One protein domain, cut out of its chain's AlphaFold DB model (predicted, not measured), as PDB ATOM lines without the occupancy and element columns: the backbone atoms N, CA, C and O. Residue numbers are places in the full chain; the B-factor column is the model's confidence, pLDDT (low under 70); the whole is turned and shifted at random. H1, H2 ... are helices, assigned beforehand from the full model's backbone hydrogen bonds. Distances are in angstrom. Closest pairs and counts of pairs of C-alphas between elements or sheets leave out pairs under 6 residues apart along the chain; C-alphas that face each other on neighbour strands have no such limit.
ATOM      1  N   ASP A 135     198.022 109.286 176.988       66.06
ATOM      2  CA  ASP A 135     197.771 109.685 175.606       66.06
ATOM      3  C   ASP A 135     196.278 109.591 175.205       66.06
ATOM      4  O   ASP A 135     195.791 110.424 174.431       66.06
ATOM      5  N   LYS A 136     195.524 108.644 175.780       64.56
ATOM      6  CA  LYS A 136     194.076 108.441 175.577       64.56
ATOM      7  C   LYS A 136     193.196 109.272 176.520       64.56
ATOM      8  O   LYS A 136     192.010 109.414 176.240       64.56
ATOM      9  N   MET A 137     193.748 109.833 177.597       58.31
ATOM     10  CA  MET A 137     193.008 110.701 178.520       58.31
ATOM     11  C   MET A 137     192.829 112.108 177.932       58.31
ATOM     12  O   MET A 137     193.655 112.583 177.146       58.31
ATOM     13  N   ASN A 138     191.744 112.791 178.294       67.94
ATOM     14  CA  ASN A 138     191.545 114.209 177.987       67.94
ATOM     15  C   ASN A 138     192.225 115.106 179.051       67.94
ATOM     16  O   ASN A 138     192.723 114.619 180.062       67.94
ATOM     17  N   VAL A 139     192.285 116.422 178.822       70.31
ATOM     18  CA  VAL A 139     192.979 117.355 179.738       70.31
ATOM     19  C   VAL A 139     192.327 117.414 181.123       70.31
ATOM     20  O   VAL A 139     193.042 117.530 182.110       70.31
ATOM     21  N   GLU A 140     191.001 117.293 181.216       66.19
ATOM     22  CA  GLU A 140     190.288 117.295 182.502       66.19
ATOM     23  C   GLU A 140     190.599 116.046 183.326       66.19
ATOM     24  O   GLU A 140     190.875 116.151 184.514       66.19
ATOM     25  N   GLN A 141     190.649 114.877 182.688       69.94
ATOM     26  CA  GLN A 141     191.041 113.613 183.311       69.94
ATOM     27  C   GLN A 141     192.498 113.648 183.777       69.94
ATOM     28  O   GLN A 141     192.797 113.221 184.888       69.94
ATOM     29  N   LEU A 142     193.402 114.189 182.955       73.12
ATOM     30  CA  LEU A 142     194.808 114.347 183.329       73.12
ATOM     31  C   LEU A 142     194.970 115.324 184.501       73.12
ATOM     32  O   LEU A 142     195.779 115.085 185.390       73.12
ATOM     33  N   ARG A 143     194.178 116.401 184.530       70.12
ATOM     34  CA  ARG A 143     194.162 117.352 185.643       70.12
ATOM     35  C   ARG A 143     193.627 116.722 186.920       70.12
ATOM     36  O   ARG A 143     194.289 116.816 187.943       70.12
ATOM     37  N   ALA A 144     192.485 116.044 186.847       70.56
ATOM     38  CA  ALA A 144     191.905 115.341 187.984       70.56
ATOM     39  C   ALA A 144     192.873 114.292 188.546       70.56
ATOM     40  O   ALA A 144     192.998 114.162 189.760       70.56
ATOM     41  N   GLU A 145     193.603 113.583 187.683       70.00
ATOM     42  CA  GLU A 145     194.601 112.608 188.115       70.00
ATOM     43  C   GLU A 145     195.831 113.272 188.752       70.00
ATOM     44  O   GLU A 145     196.324 112.787 189.770       70.00
ATOM     45  N   SER A 146     196.301 114.402 188.217       73.12
ATOM     46  CA  SER A 146     197.369 115.192 188.847       73.12
ATOM     47  C   SER A 146     196.946 115.751 190.207       73.12
ATOM     48  O   SER A 146     197.702 115.631 191.170       73.12
ATOM     49  N   ASP A 147     195.728 116.286 190.310       76.19
ATOM     50  CA  ASP A 147     195.157 116.824 191.549       76.19
ATOM     51  C   ASP A 147     194.970 115.706 192.589       76.19
ATOM     52  O   ASP A 147     195.369 115.854 193.744       76.19
ATOM     53  N   ARG A 148     194.460 114.537 192.173       70.88
ATOM     54  CA  ARG A 148     194.333 113.333 193.018       70.88
ATOM     55  C   ARG A 148     195.676 112.899 193.599       70.88
ATOM     56  O   ARG A 148     195.733 112.396 194.720       70.88
ATOM     57  N   ARG A 149     196.752 113.057 192.829       73.81
ATOM     58  CA  ARG A 149     198.123 112.722 193.232       73.81
ATOM     59  C   ARG A 149     198.821 113.848 193.995       73.81
ATOM     60  O   ARG A 149     199.932 113.631 194.468       73.81
ATOM     61  N   GLY A 150     198.193 115.019 194.122       79.50
ATOM     62  CA  GLY A 150     198.781 116.191 194.766       79.50
ATOM     63  C   GLY A 150     199.988 116.758 194.013       79.50
ATOM     64  O   GLY A 150     200.885 117.316 194.642       79.50
ATOM     65  N   LEU A 151     200.048 116.582 192.689       78.81
ATOM     66  CA  LEU A 151     201.150 117.080 191.866       78.81
ATOM     67  C   LEU A 151     200.999 118.581 191.610       78.81
ATOM     68  O   LEU A 151     199.910 119.060 191.298       78.81
ATOM     69  N   ASP A 152     202.108 119.323 191.679       80.38
ATOM     70  CA  ASP A 152     202.115 120.740 191.315       80.38
ATOM     71  C   ASP A 152     201.941 120.900 189.801       80.38
ATOM     72  O   ASP A 152     202.871 120.740 189.006       80.38
ATOM     73  N   SER A 153     200.723 121.244 189.402       77.06
ATOM     74  CA  SER A 153     200.364 121.462 188.011       77.06
ATOM     75  C   SER A 153     200.474 122.918 187.554       77.06
ATOM     76  O   SER A 153     200.028 123.242 186.453       77.06
ATOM     77  N   SER A 154     201.041 123.819 188.363       75.69
ATOM     78  CA  SER A 154     201.098 125.265 188.076       75.69
ATOM     79  C   SER A 154     201.782 125.612 186.747       75.69
ATOM     80  O   SER A 154     201.494 126.647 186.146       75.69
ATOM     81  N   LYS A 155     202.671 124.737 186.267       74.62
ATOM     82  CA  LYS A 155     203.425 124.901 185.015       74.62
ATOM     83  C   LYS A 155     202.810 124.161 183.821       74.62
ATOM     84  O   LYS A 155     203.316 124.303 182.710       74.62
ATOM     85  N   ALA A 156     201.750 123.377 184.024       77.56
ATOM     86  CA  ALA A 156     201.135 122.582 182.969       77.56
ATOM     87  C   ALA A 156     200.115 123.415 182.175       77.56
ATOM     88  O   ALA A 156     199.060 123.788 182.682       77.56
ATOM     89  N   THR A 157     200.424 123.706 180.908       71.75
ATOM     90  CA  THR A 157     199.607 124.596 180.053       71.75
ATOM     91  C   THR A 157     198.945 123.873 178.885       71.75
ATOM     92  O   THR A 157     197.869 124.258 178.434       71.75
ATOM     93  N   LYS A 158     199.561 122.792 178.400       76.06
ATOM     94  CA  LYS A 158     199.073 121.960 177.288       76.06
ATOM     95  C   LYS A 158     198.976 120.505 177.722       76.06
ATOM     96  O   LYS A 158     199.684 120.074 178.625       76.06
ATOM     97  N   LYS A 159     198.154 119.714 177.021       69.69
ATOM     98  CA  LYS A 159     197.960 118.270 177.272       69.69
ATOM     99  C   LYS A 159     199.282 117.512 177.474       69.69
ATOM    100  O   LYS A 159     199.386 116.696 178.380       69.69
ATOM    101  N   ALA A 160     200.290 117.815 176.656       73.44
ATOM    102  CA  ALA A 160     201.609 117.194 176.746       73.44
ATOM    103  C   ALA A 160     202.314 117.442 178.093       73.44
ATOM    104  O   ALA A 160     202.988 116.541 178.580       73.44
ATOM    105  N   ASP A 161     202.128 118.614 178.710       75.62
ATOM    106  CA  ASP A 161     202.739 118.936 180.006       75.62
ATOM    107  C   ASP A 161     202.114 118.089 181.123       75.62
ATOM    108  O   ASP A 161     202.825 117.576 181.979       75.62
ATOM    109  N   TRP A 162     200.794 117.882 181.077       75.50
ATOM    110  CA  TRP A 162     200.082 117.027 182.032       75.50
ATOM    111  C   TRP A 162     200.481 115.557 181.903       75.50
ATOM    112  O   TRP A 162     200.705 114.882 182.904       75.50
ATOM    113  N   ILE A 163     200.617 115.067 180.667       79.62
ATOM    114  CA  ILE A 163     201.112 113.712 180.405       79.62
ATOM    115  C   ILE A 163     202.536 113.554 180.942       79.62
ATOM    116  O   ILE A 163     202.833 112.557 181.592       79.62
ATOM    117  N   ALA A 164     203.416 114.523 180.670       82.38
ATOM    118  CA  ALA A 164     204.793 114.491 181.147       82.38
ATOM    119  C   ALA A 164     204.860 114.502 182.679       82.38
ATOM    120  O   ALA A 164     205.609 113.721 183.251       82.38
ATOM    121  N   LEU A 165     204.035 115.322 183.336       83.88
ATOM    122  CA  LEU A 165     203.950 115.400 184.794       83.88
ATOM    123  C   LEU A 165     203.553 114.053 185.421       83.88
ATOM    124  O   LEU A 165     204.195 113.602 186.364       83.88
ATOM    125  N   LEU A 166     202.529 113.394 184.873       83.00
ATOM    126  CA  LEU A 166     202.051 112.101 185.374       83.00
ATOM    127  C   LEU A 166     203.039 110.961 185.106       83.00
ATOM    128  O   LEU A 166     203.258 110.127 185.981       83.00
ATOM    129  N   LYS A 167     203.669 110.943 183.924       85.44
ATOM    130  CA  LYS A 167     204.728 109.972 183.607       85.44
ATOM    131  C   LYS A 167     205.934 110.149 184.528       85.44
ATOM    132  O   LYS A 167     206.446 109.163 185.041       85.44
ATOM    133  N   HIS A 168     206.339 111.392 184.780       84.88
ATOM    134  CA  HIS A 168     207.440 111.703 185.691       84.88
ATOM    135  C   HIS A 168     207.143 111.241 187.123       84.88
ATOM    136  O   HIS A 168     207.991 110.633 187.765       84.88
ATOM    137  N   ASP A 169     205.921 111.453 187.616       85.44
ATOM    138  CA  ASP A 169     205.493 110.940 188.926       85.44
ATOM    139  C   ASP A 169     205.524 109.399 189.000       85.44
ATOM    140  O   ASP A 169     205.986 108.838 189.997       85.44
ATOM    141  N   ASP A 170     205.097 108.702 187.942       81.94
ATOM    142  CA  ASP A 170     205.207 107.238 187.869       81.94
ATOM    143  C   ASP A 170     206.670 106.774 187.884       81.94
ATOM    144  O   ASP A 170     207.007 105.815 188.580       81.94
ATOM    145  N   GLU A 171     207.550 107.456 187.147       82.88
ATOM    146  CA  GLU A 171     208.989 107.173 187.111       82.88
ATOM    147  C   GLU A 171     209.635 107.377 188.485       82.88
ATOM    148  O   GLU A 171     210.387 106.516 188.945       82.88
ATOM    149  N   VAL A 172     209.291 108.464 189.182       81.19
ATOM    150  CA  VAL A 172     209.747 108.743 190.551       81.19
ATOM    151  C   VAL A 172     209.278 107.645 191.506       81.19
ATOM    152  O   VAL A 172     210.085 107.090 192.253       81.19
ATOM    153  N   LYS A 173     207.998 107.264 191.462       80.44
ATOM    154  CA  LYS A 173     207.448 106.184 192.301       80.44
ATOM    155  C   LYS A 173     208.094 104.836 192.005       80.44
ATOM    156  O   LYS A 173     208.417 104.105 192.940       80.44
ATOM    157  N   ALA A 174     208.324 104.521 190.733       77.94
ATOM    158  CA  ALA A 174     209.013 103.305 190.321       77.94
ATOM    159  C   ALA A 174     210.471 103.293 190.802       77.94
ATOM    160  O   ALA A 174     210.936 102.278 191.318       77.94
ATOM    161  N   ALA A 175     211.180 104.421 190.701       74.81
ATOM    162  CA  ALA A 175     212.542 104.562 191.207       74.81
ATOM    163  C   ALA A 175     212.601 104.380 192.731       74.81
ATOM    164  O   ALA A 175     213.468 103.661 193.222       74.81
ATOM    165  N   ILE A 176     211.650 104.956 193.471       79.50
ATOM    166  CA  ILE A 176     211.521 104.771 194.922       79.50
ATOM    167  C   ILE A 176     211.248 103.302 195.264       79.50
ATOM    168  O   ILE A 176     211.915 102.750 196.133       79.50
ATOM    169  N   ALA A 177     210.307 102.655 194.570       78.81
ATOM    170  CA  ALA A 177     209.970 101.248 194.786       78.81
ATOM    171  C   ALA A 177     211.146 100.305 194.477       78.81
ATOM    172  O   ALA A 177     211.326  99.296 195.152       78.81
ATOM    173  N   ALA A 178     211.971 100.653 193.488       78.00
ATOM    174  CA  ALA A 178     213.197  99.936 193.149       78.00
ATOM    175  C   ALA A 178     214.391 100.278 194.067       78.00
ATOM    176  O   ALA A 178     215.479  99.738 193.869       78.00
ATOM    177  N   GLY A 179     214.237 101.204 195.024       81.00
ATOM    178  CA  GLY A 179     215.334 101.705 195.862       81.00
ATOM    179  C   GLY A 179     216.399 102.505 195.093       81.00
ATOM    180  O   GLY A 179     217.507 102.731 195.589       81.00
ATOM    181  N   ASN A 180     216.090 102.941 193.870       85.88
ATOM    182  CA  ASN A 180     216.978 103.685 192.984       85.88
ATOM    183  C   ASN A 180     216.859 105.204 193.207       85.88
ATOM    184  O   ASN A 180     216.497 105.963 192.309       85.88
ATOM    185  N   TYR A 181     217.187 105.671 194.411       84.50
ATOM    186  CA  TYR A 181     217.147 107.106 194.737       84.50
ATOM    187  C   TYR A 181     218.177 107.933 193.950       84.50
ATOM    188  O   TYR A 181     218.055 109.151 193.854       84.50
ATOM    189  N   ASP A 182     219.191 107.296 193.362       85.75
ATOM    190  CA  ASP A 182     220.195 107.965 192.533       85.75
ATOM    191  C   ASP A 182     219.587 108.557 191.245       85.75
ATOM    192  O   ASP A 182     220.088 109.564 190.731       85.75
ATOM    193  N   ALA A 183     218.469 107.992 190.774       83.00
ATOM    194  CA  ALA A 183     217.700 108.507 189.642       83.00
ATOM    195  C   ALA A 183     216.869 109.760 189.975       83.00
ATOM    196  O   ALA A 183     216.493 110.487 189.061       83.00
ATOM    197  N   LEU A 184     216.628 110.047 191.258       84.88
ATOM    198  CA  LEU A 184     215.802 111.175 191.694       84.88
ATOM    199  C   LEU A 184     216.582 112.497 191.707       84.88
ATOM    200  O   LEU A 184     217.809 112.543 191.878       84.88
ATOM    201  N   THR A 185     215.872 113.606 191.547       88.44
ATOM    202  CA  THR A 185     216.415 114.958 191.704       88.44
ATOM    203  C   THR A 185     216.579 115.324 193.182       88.44
ATOM    204  O   THR A 185     216.013 114.696 194.073       88.44
ATOM    205  N   VAL A 186     217.375 116.356 193.483       87.38
ATOM    206  CA  VAL A 186     217.573 116.817 194.873       87.38
ATOM    207  C   VAL A 186     216.255 117.246 195.523       87.38
ATOM    208  O   VAL A 186     216.053 116.985 196.706       87.38
ATOM    209  N   ASP A 187     215.361 117.878 194.764       86.06
ATOM    210  CA  ASP A 187     214.077 118.346 195.285       86.06
ATOM    211  C   ASP A 187     213.112 117.180 195.534       86.06
ATOM    212  O   ASP A 187     212.464 117.148 196.578       86.06
ATOM    213  N   GLU A 188     213.100 116.163 194.667       85.12
ATOM    214  CA  GLU A 188     212.359 114.912 194.895       85.12
ATOM    215  C   GLU A 188     212.872 114.156 196.122       85.12
ATOM    216  O   GLU A 188     212.080 113.667 196.923       85.12
ATOM    217  N   LEU A 189     214.194 114.095 196.315       86.88
ATOM    218  CA  LEU A 189     214.797 113.471 197.495       86.88
ATOM    219  C   LEU A 189     214.414 114.213 198.780       86.88
ATOM    220  O   LEU A 189     214.127 113.578 199.793       86.88
ATOM    221  N   LYS A 190     214.378 115.549 198.754       87.12
ATOM    222  CA  LYS A 190     213.929 116.357 199.898       87.12
ATOM    223  C   LYS A 190     212.444 116.164 200.181       87.12
ATOM    224  O   LYS A 190     212.088 115.963 201.336       87.12
ATOM    225  N   ALA A 191     211.599 116.188 199.151       85.44
ATOM    226  CA  ALA A 191     210.166 115.941 199.291       85.44
ATOM    227  C   ALA A 191     209.896 114.536 199.849       85.44
ATOM    228  O   ALA A 191     209.066 114.367 200.740       85.44
ATOM    229  N   LEU A 192     210.650 113.533 199.391       84.44
ATOM    230  CA  LEU A 192     210.565 112.170 199.904       84.44
ATOM    231  C   LEU A 192     211.026 112.072 201.362       84.44
ATOM    232  O   LEU A 192     210.393 111.380 202.160       84.44
ATOM    233  N   ALA A 193     212.114 112.756 201.717       86.19
ATOM    234  CA  ALA A 193     212.605 112.807 203.088       86.19
ATOM    235  C   ALA A 193     211.586 113.466 204.026       86.19
ATOM    236  O   ALA A 193     211.325 112.923 205.096       86.19
ATOM    237  N   ASP A 194     210.961 114.567 203.606       86.69
ATOM    238  CA  ASP A 194     209.902 115.245 204.360       86.69
ATOM    239  C   ASP A 194     208.668 114.344 204.533       86.69
ATOM    240  O   ASP A 194     208.224 114.096 205.656       86.69
ATOM    241  N   ALA A 195     208.195 113.727 203.443       80.88
ATOM    242  CA  ALA A 195     207.067 112.793 203.465       80.88
ATOM    243  C   ALA A 195     207.300 111.604 204.415       80.88
ATOM    244  O   ALA A 195     206.369 111.121 205.063       80.88
ATOM    245  N   ARG A 196     208.549 111.141 204.527       82.25
ATOM    246  CA  ARG A 196     208.957 110.029 205.398       82.25
ATOM    247  C   ARG A 196     209.461 110.469 206.770       82.25
ATOM    248  O   ARG A 196     209.817 109.614 207.578       82.25
ATOM    249  N   LYS A 197     209.485 111.777 207.048       86.44
ATOM    250  CA  LYS A 197     210.028 112.372 208.280       86.44
ATOM    251  C   LYS A 197     211.475 111.942 208.566       86.44
ATOM    252  O   LYS A 197     211.855 111.731 209.718       86.44
ATOM    253  N   VAL A 198     212.279 111.792 207.514       85.06
ATOM    254  CA  VAL A 198     213.709 111.475 207.605       85.06
ATOM    255  C   VAL A 198     214.480 112.748 207.921       85.06
ATOM    256  O   VAL A 198     214.373 113.742 207.203       85.06
ATOM    257  N   ASP A 199     215.301 112.710 208.970       85.88
ATOM    258  CA  ASP A 199     216.144 113.848 209.321       85.88
ATOM    259  C   ASP A 199     217.288 114.037 208.305       85.88
ATOM    260  O   ASP A 199     218.227 113.231 208.183       85.88
ATOM    261  N   ILE A 200     217.185 115.137 207.564       85.62
ATOM    262  CA  ILE A 200     218.166 115.599 206.581       85.62
ATOM    263  C   ILE A 200     218.898 116.868 207.039       85.62
ATOM    264  O   ILE A 200     219.573 117.512 206.236       85.62
ATOM    265  N   SER A 201     218.800 117.237 208.320       84.31
ATOM    266  CA  SER A 201     219.476 118.414 208.875       84.31
ATOM    267  C   SER A 201     220.984 118.357 208.610       84.31
ATOM    268  O   SER A 201     221.663 117.393 208.959       84.31
ATOM    269  N   GLY A 202     221.515 119.388 207.948       82.00
ATOM    270  CA  GLY A 202     222.931 119.472 207.565       82.00
ATOM    271  C   GLY A 202     223.322 118.699 206.298       82.00
ATOM    272  O   GLY A 202     224.480 118.774 205.893       82.00
ATOM    273  N   LYS A 203     222.386 118.007 205.635       82.94
ATOM    274  CA  LYS A 203     222.624 117.256 204.392       82.94
ATOM    275  C   LYS A 203     222.106 118.053 203.197       82.94
ATOM    276  O   LYS A 203     220.901 118.172 202.989       82.94
ATOM    277  N   SER A 204     223.013 118.627 202.412       80.75
ATOM    278  CA  SER A 204     222.669 119.420 201.219       80.75
ATOM    279  C   SER A 204     223.138 118.783 199.912       80.75
ATOM    280  O   SER A 204     222.596 119.103 198.852       80.75
ATOM    281  N   ALA A 205     224.106 117.862 199.969       88.56
ATOM    282  CA  ALA A 205     224.562 117.135 198.797       88.56
ATOM    283  C   ALA A 205     223.596 115.996 198.448       88.56
ATOM    284  O   ALA A 205     223.070 115.304 199.320       88.56
ATOM    285  N   LYS A 206     223.414 115.754 197.144       86.25
ATOM    286  CA  LYS A 206     222.565 114.667 196.633       86.25
ATOM    287  C   LYS A 206     222.949 113.310 197.235       86.25
ATOM    288  O   LYS A 206     222.072 112.559 197.646       86.25
ATOM    289  N   ALA A 207     224.248 113.028 197.328       87.38
ATOM    290  CA  ALA A 207     224.759 111.782 197.895       87.38
ATOM    291  C   ALA A 207     224.355 111.595 199.370       87.38
ATOM    292  O   ALA A 207     223.940 110.503 199.751       87.38
ATOM    293  N   ASP A 208     224.398 112.661 200.174       87.38
ATOM    294  CA  ASP A 208     224.025 112.608 201.593       87.38
ATOM    295  C   ASP A 208     222.520 112.370 201.777       87.38
ATOM    296  O   ASP A 208     222.110 111.629 202.671       87.38
ATOM    297  N   LEU A 209     221.692 112.966 200.910       86.94
ATOM    298  CA  LEU A 209     220.239 112.760 200.895       86.94
ATOM    299  C   LEU A 209     219.884 111.321 200.502       86.94
ATOM    300  O   LEU A 209     219.089 110.676 201.183       86.94
ATOM    301  N   VAL A 210     220.519 110.791 199.451       87.69
ATOM    302  CA  VAL A 210     220.361 109.391 199.028       87.69
ATOM    303  C   VAL A 210     220.773 108.435 200.146       87.69
ATOM    304  O   VAL A 210     220.038 107.497 200.448       87.69
ATOM    305  N   ALA A 211     221.919 108.671 200.790       86.75
ATOM    306  CA  ALA A 211     222.391 107.840 201.894       86.75
ATOM    307  C   ALA A 211     221.425 107.868 203.089       86.75
ATOM    308  O   ALA A 211     221.144 106.824 203.674       86.75
ATOM    309  N   ALA A 212     220.875 109.041 203.424       85.88
ATOM    310  CA  ALA A 212     219.886 109.187 204.489       85.88
ATOM    311  C   ALA A 212     218.593 108.408 204.197       85.88
ATOM    312  O   ALA A 212     218.084 107.722 205.079       85.88
ATOM    313  N   LEU A 213     218.091 108.485 202.962       85.50
ATOM    314  CA  LEU A 213     216.878 107.785 202.532       85.50
ATOM    315  C   LEU A 213     217.076 106.265 202.461       85.50
ATOM    316  O   LEU A 213     216.237 105.527 202.968       85.50
ATOM    317  N   LYS A 214     218.212 105.795 201.925       84.75
ATOM    318  CA  LYS A 214     218.580 104.367 201.929       84.75
ATOM    319  C   LYS A 214     218.702 103.817 203.353       84.75
ATOM    320  O   LYS A 214     218.279 102.699 203.611       84.75
ATOM    321  N   ALA A 215     219.273 104.591 204.277       82.75
ATOM    322  CA  ALA A 215     219.397 104.187 205.675       82.75
ATOM    323  C   ALA A 215     218.039 104.124 206.397       82.75
ATOM    324  O   ALA A 215     217.851 103.264 207.255       82.75
ATOM    325  N   ALA A 216     217.101 105.011 206.050       79.00
ATOM    326  CA  ALA A 216     215.760 105.049 206.630       79.00
ATOM    327  C   ALA A 216     214.871 103.878 206.181       79.00
ATOM    328  O   ALA A 216     214.105 103.365 206.993       79.00
ATOM    329  N   ASP A 217     215.010 103.414 204.935       69.62
ATOM    330  CA  ASP A 217     214.279 102.236 204.432       69.62
ATOM    331  C   ASP A 217     214.830 100.905 204.989       69.62
ATOM    332  O   ASP A 217     214.254  99.843 204.760       69.62
ATOM    333  N   GLY A 218     215.898 100.974 205.793       57.88
ATOM    334  CA  GLY A 218     216.564  99.829 206.401       57.88
ATOM    335  C   GLY A 218     217.343  98.990 205.381       57.88
ATOM    336  O   GLY A 218     217.215  99.169 204.168       57.88
TER     337      GLY A 218
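Overview. This is residues 135 to 218 of the 223 residues of an uncharacterized protein of Bradyrhizobium japonicum (UniProt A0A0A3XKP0). Two pairs of helices lie one after the other along an elongated body: H1 packs side by side on the first part of the long helix H2, and H3 and H4 make the second pair at the other end. H2 runs on beyond H1 toward H3, so that the two pairs come near each other but have little contact between them. The printed part has 84 residues with four named helices, in the order H1, H2, H3, H4 along the chain, and no named strand; the class is all helix. The whole is only just loose, close to compact, with a radius of gyration of the C-alphas of 14.6 A, and the C-alphas span 42 by 23 by 18 A.

Arrangement. The longest helix is H2, residues 159 to 177. H1, residues 139 to 148, touches H2, and H2 touches H1 with residues 159 to 166 alone; their closest C-alphas, those of Val 139 and Lys 159, are 5.6 A apart. The two run the same way at a shallow tilt of 33 degrees, only just short of steep. H3, residues 186 to 195, is close to H2 but not clearly touching: their closest C-alphas, those of Val 172 and Glu 188, are 8.0 A apart. H2 and H3 run the same way at a steep tilt of 66 degrees. H4, residues 206 to 216, touches H3, and their closest C-alphas, those of Val 186 and Lys 206, are 5.7 A apart. H3 and H4 run the same way at a shallow tilt of 26 degrees. H1 is apart from H3 and from H4, and H2 is apart from H4. In H1, H2, H3 and H4 every O i to N i+4 pair is within hydrogen-bond range.

Along the chain. H2 measures 27.2 A from C-alpha 159 at (197.960, 118.270, 177.272) to C-alpha 177 at (209.970, 101.248, 194.786). H1, residues 139 to 148, measures 13.9 A and begins with C-alpha 139 at (192.979, 117.355, 179.738). H3, residues 186 to 195, measures 14.2 A. H4, residues 206 to 216, measures 15.5 A and ends with C-alpha 216 at (215.760, 105.049, 206.630).

Size, cuts and confidence. The two C-alphas farthest apart are those of Lys 136 and Gly 202, at 44.5 A. The printed part has no cut. The links H1 to H2, H2 to H3 and H3 to H4 are short, with 10, 8 and 10 residues. The mean pLDDT of the printed part is 79.6, and residues 135 to 138, 140 to 141, 159 and 217 to 218 are under 70.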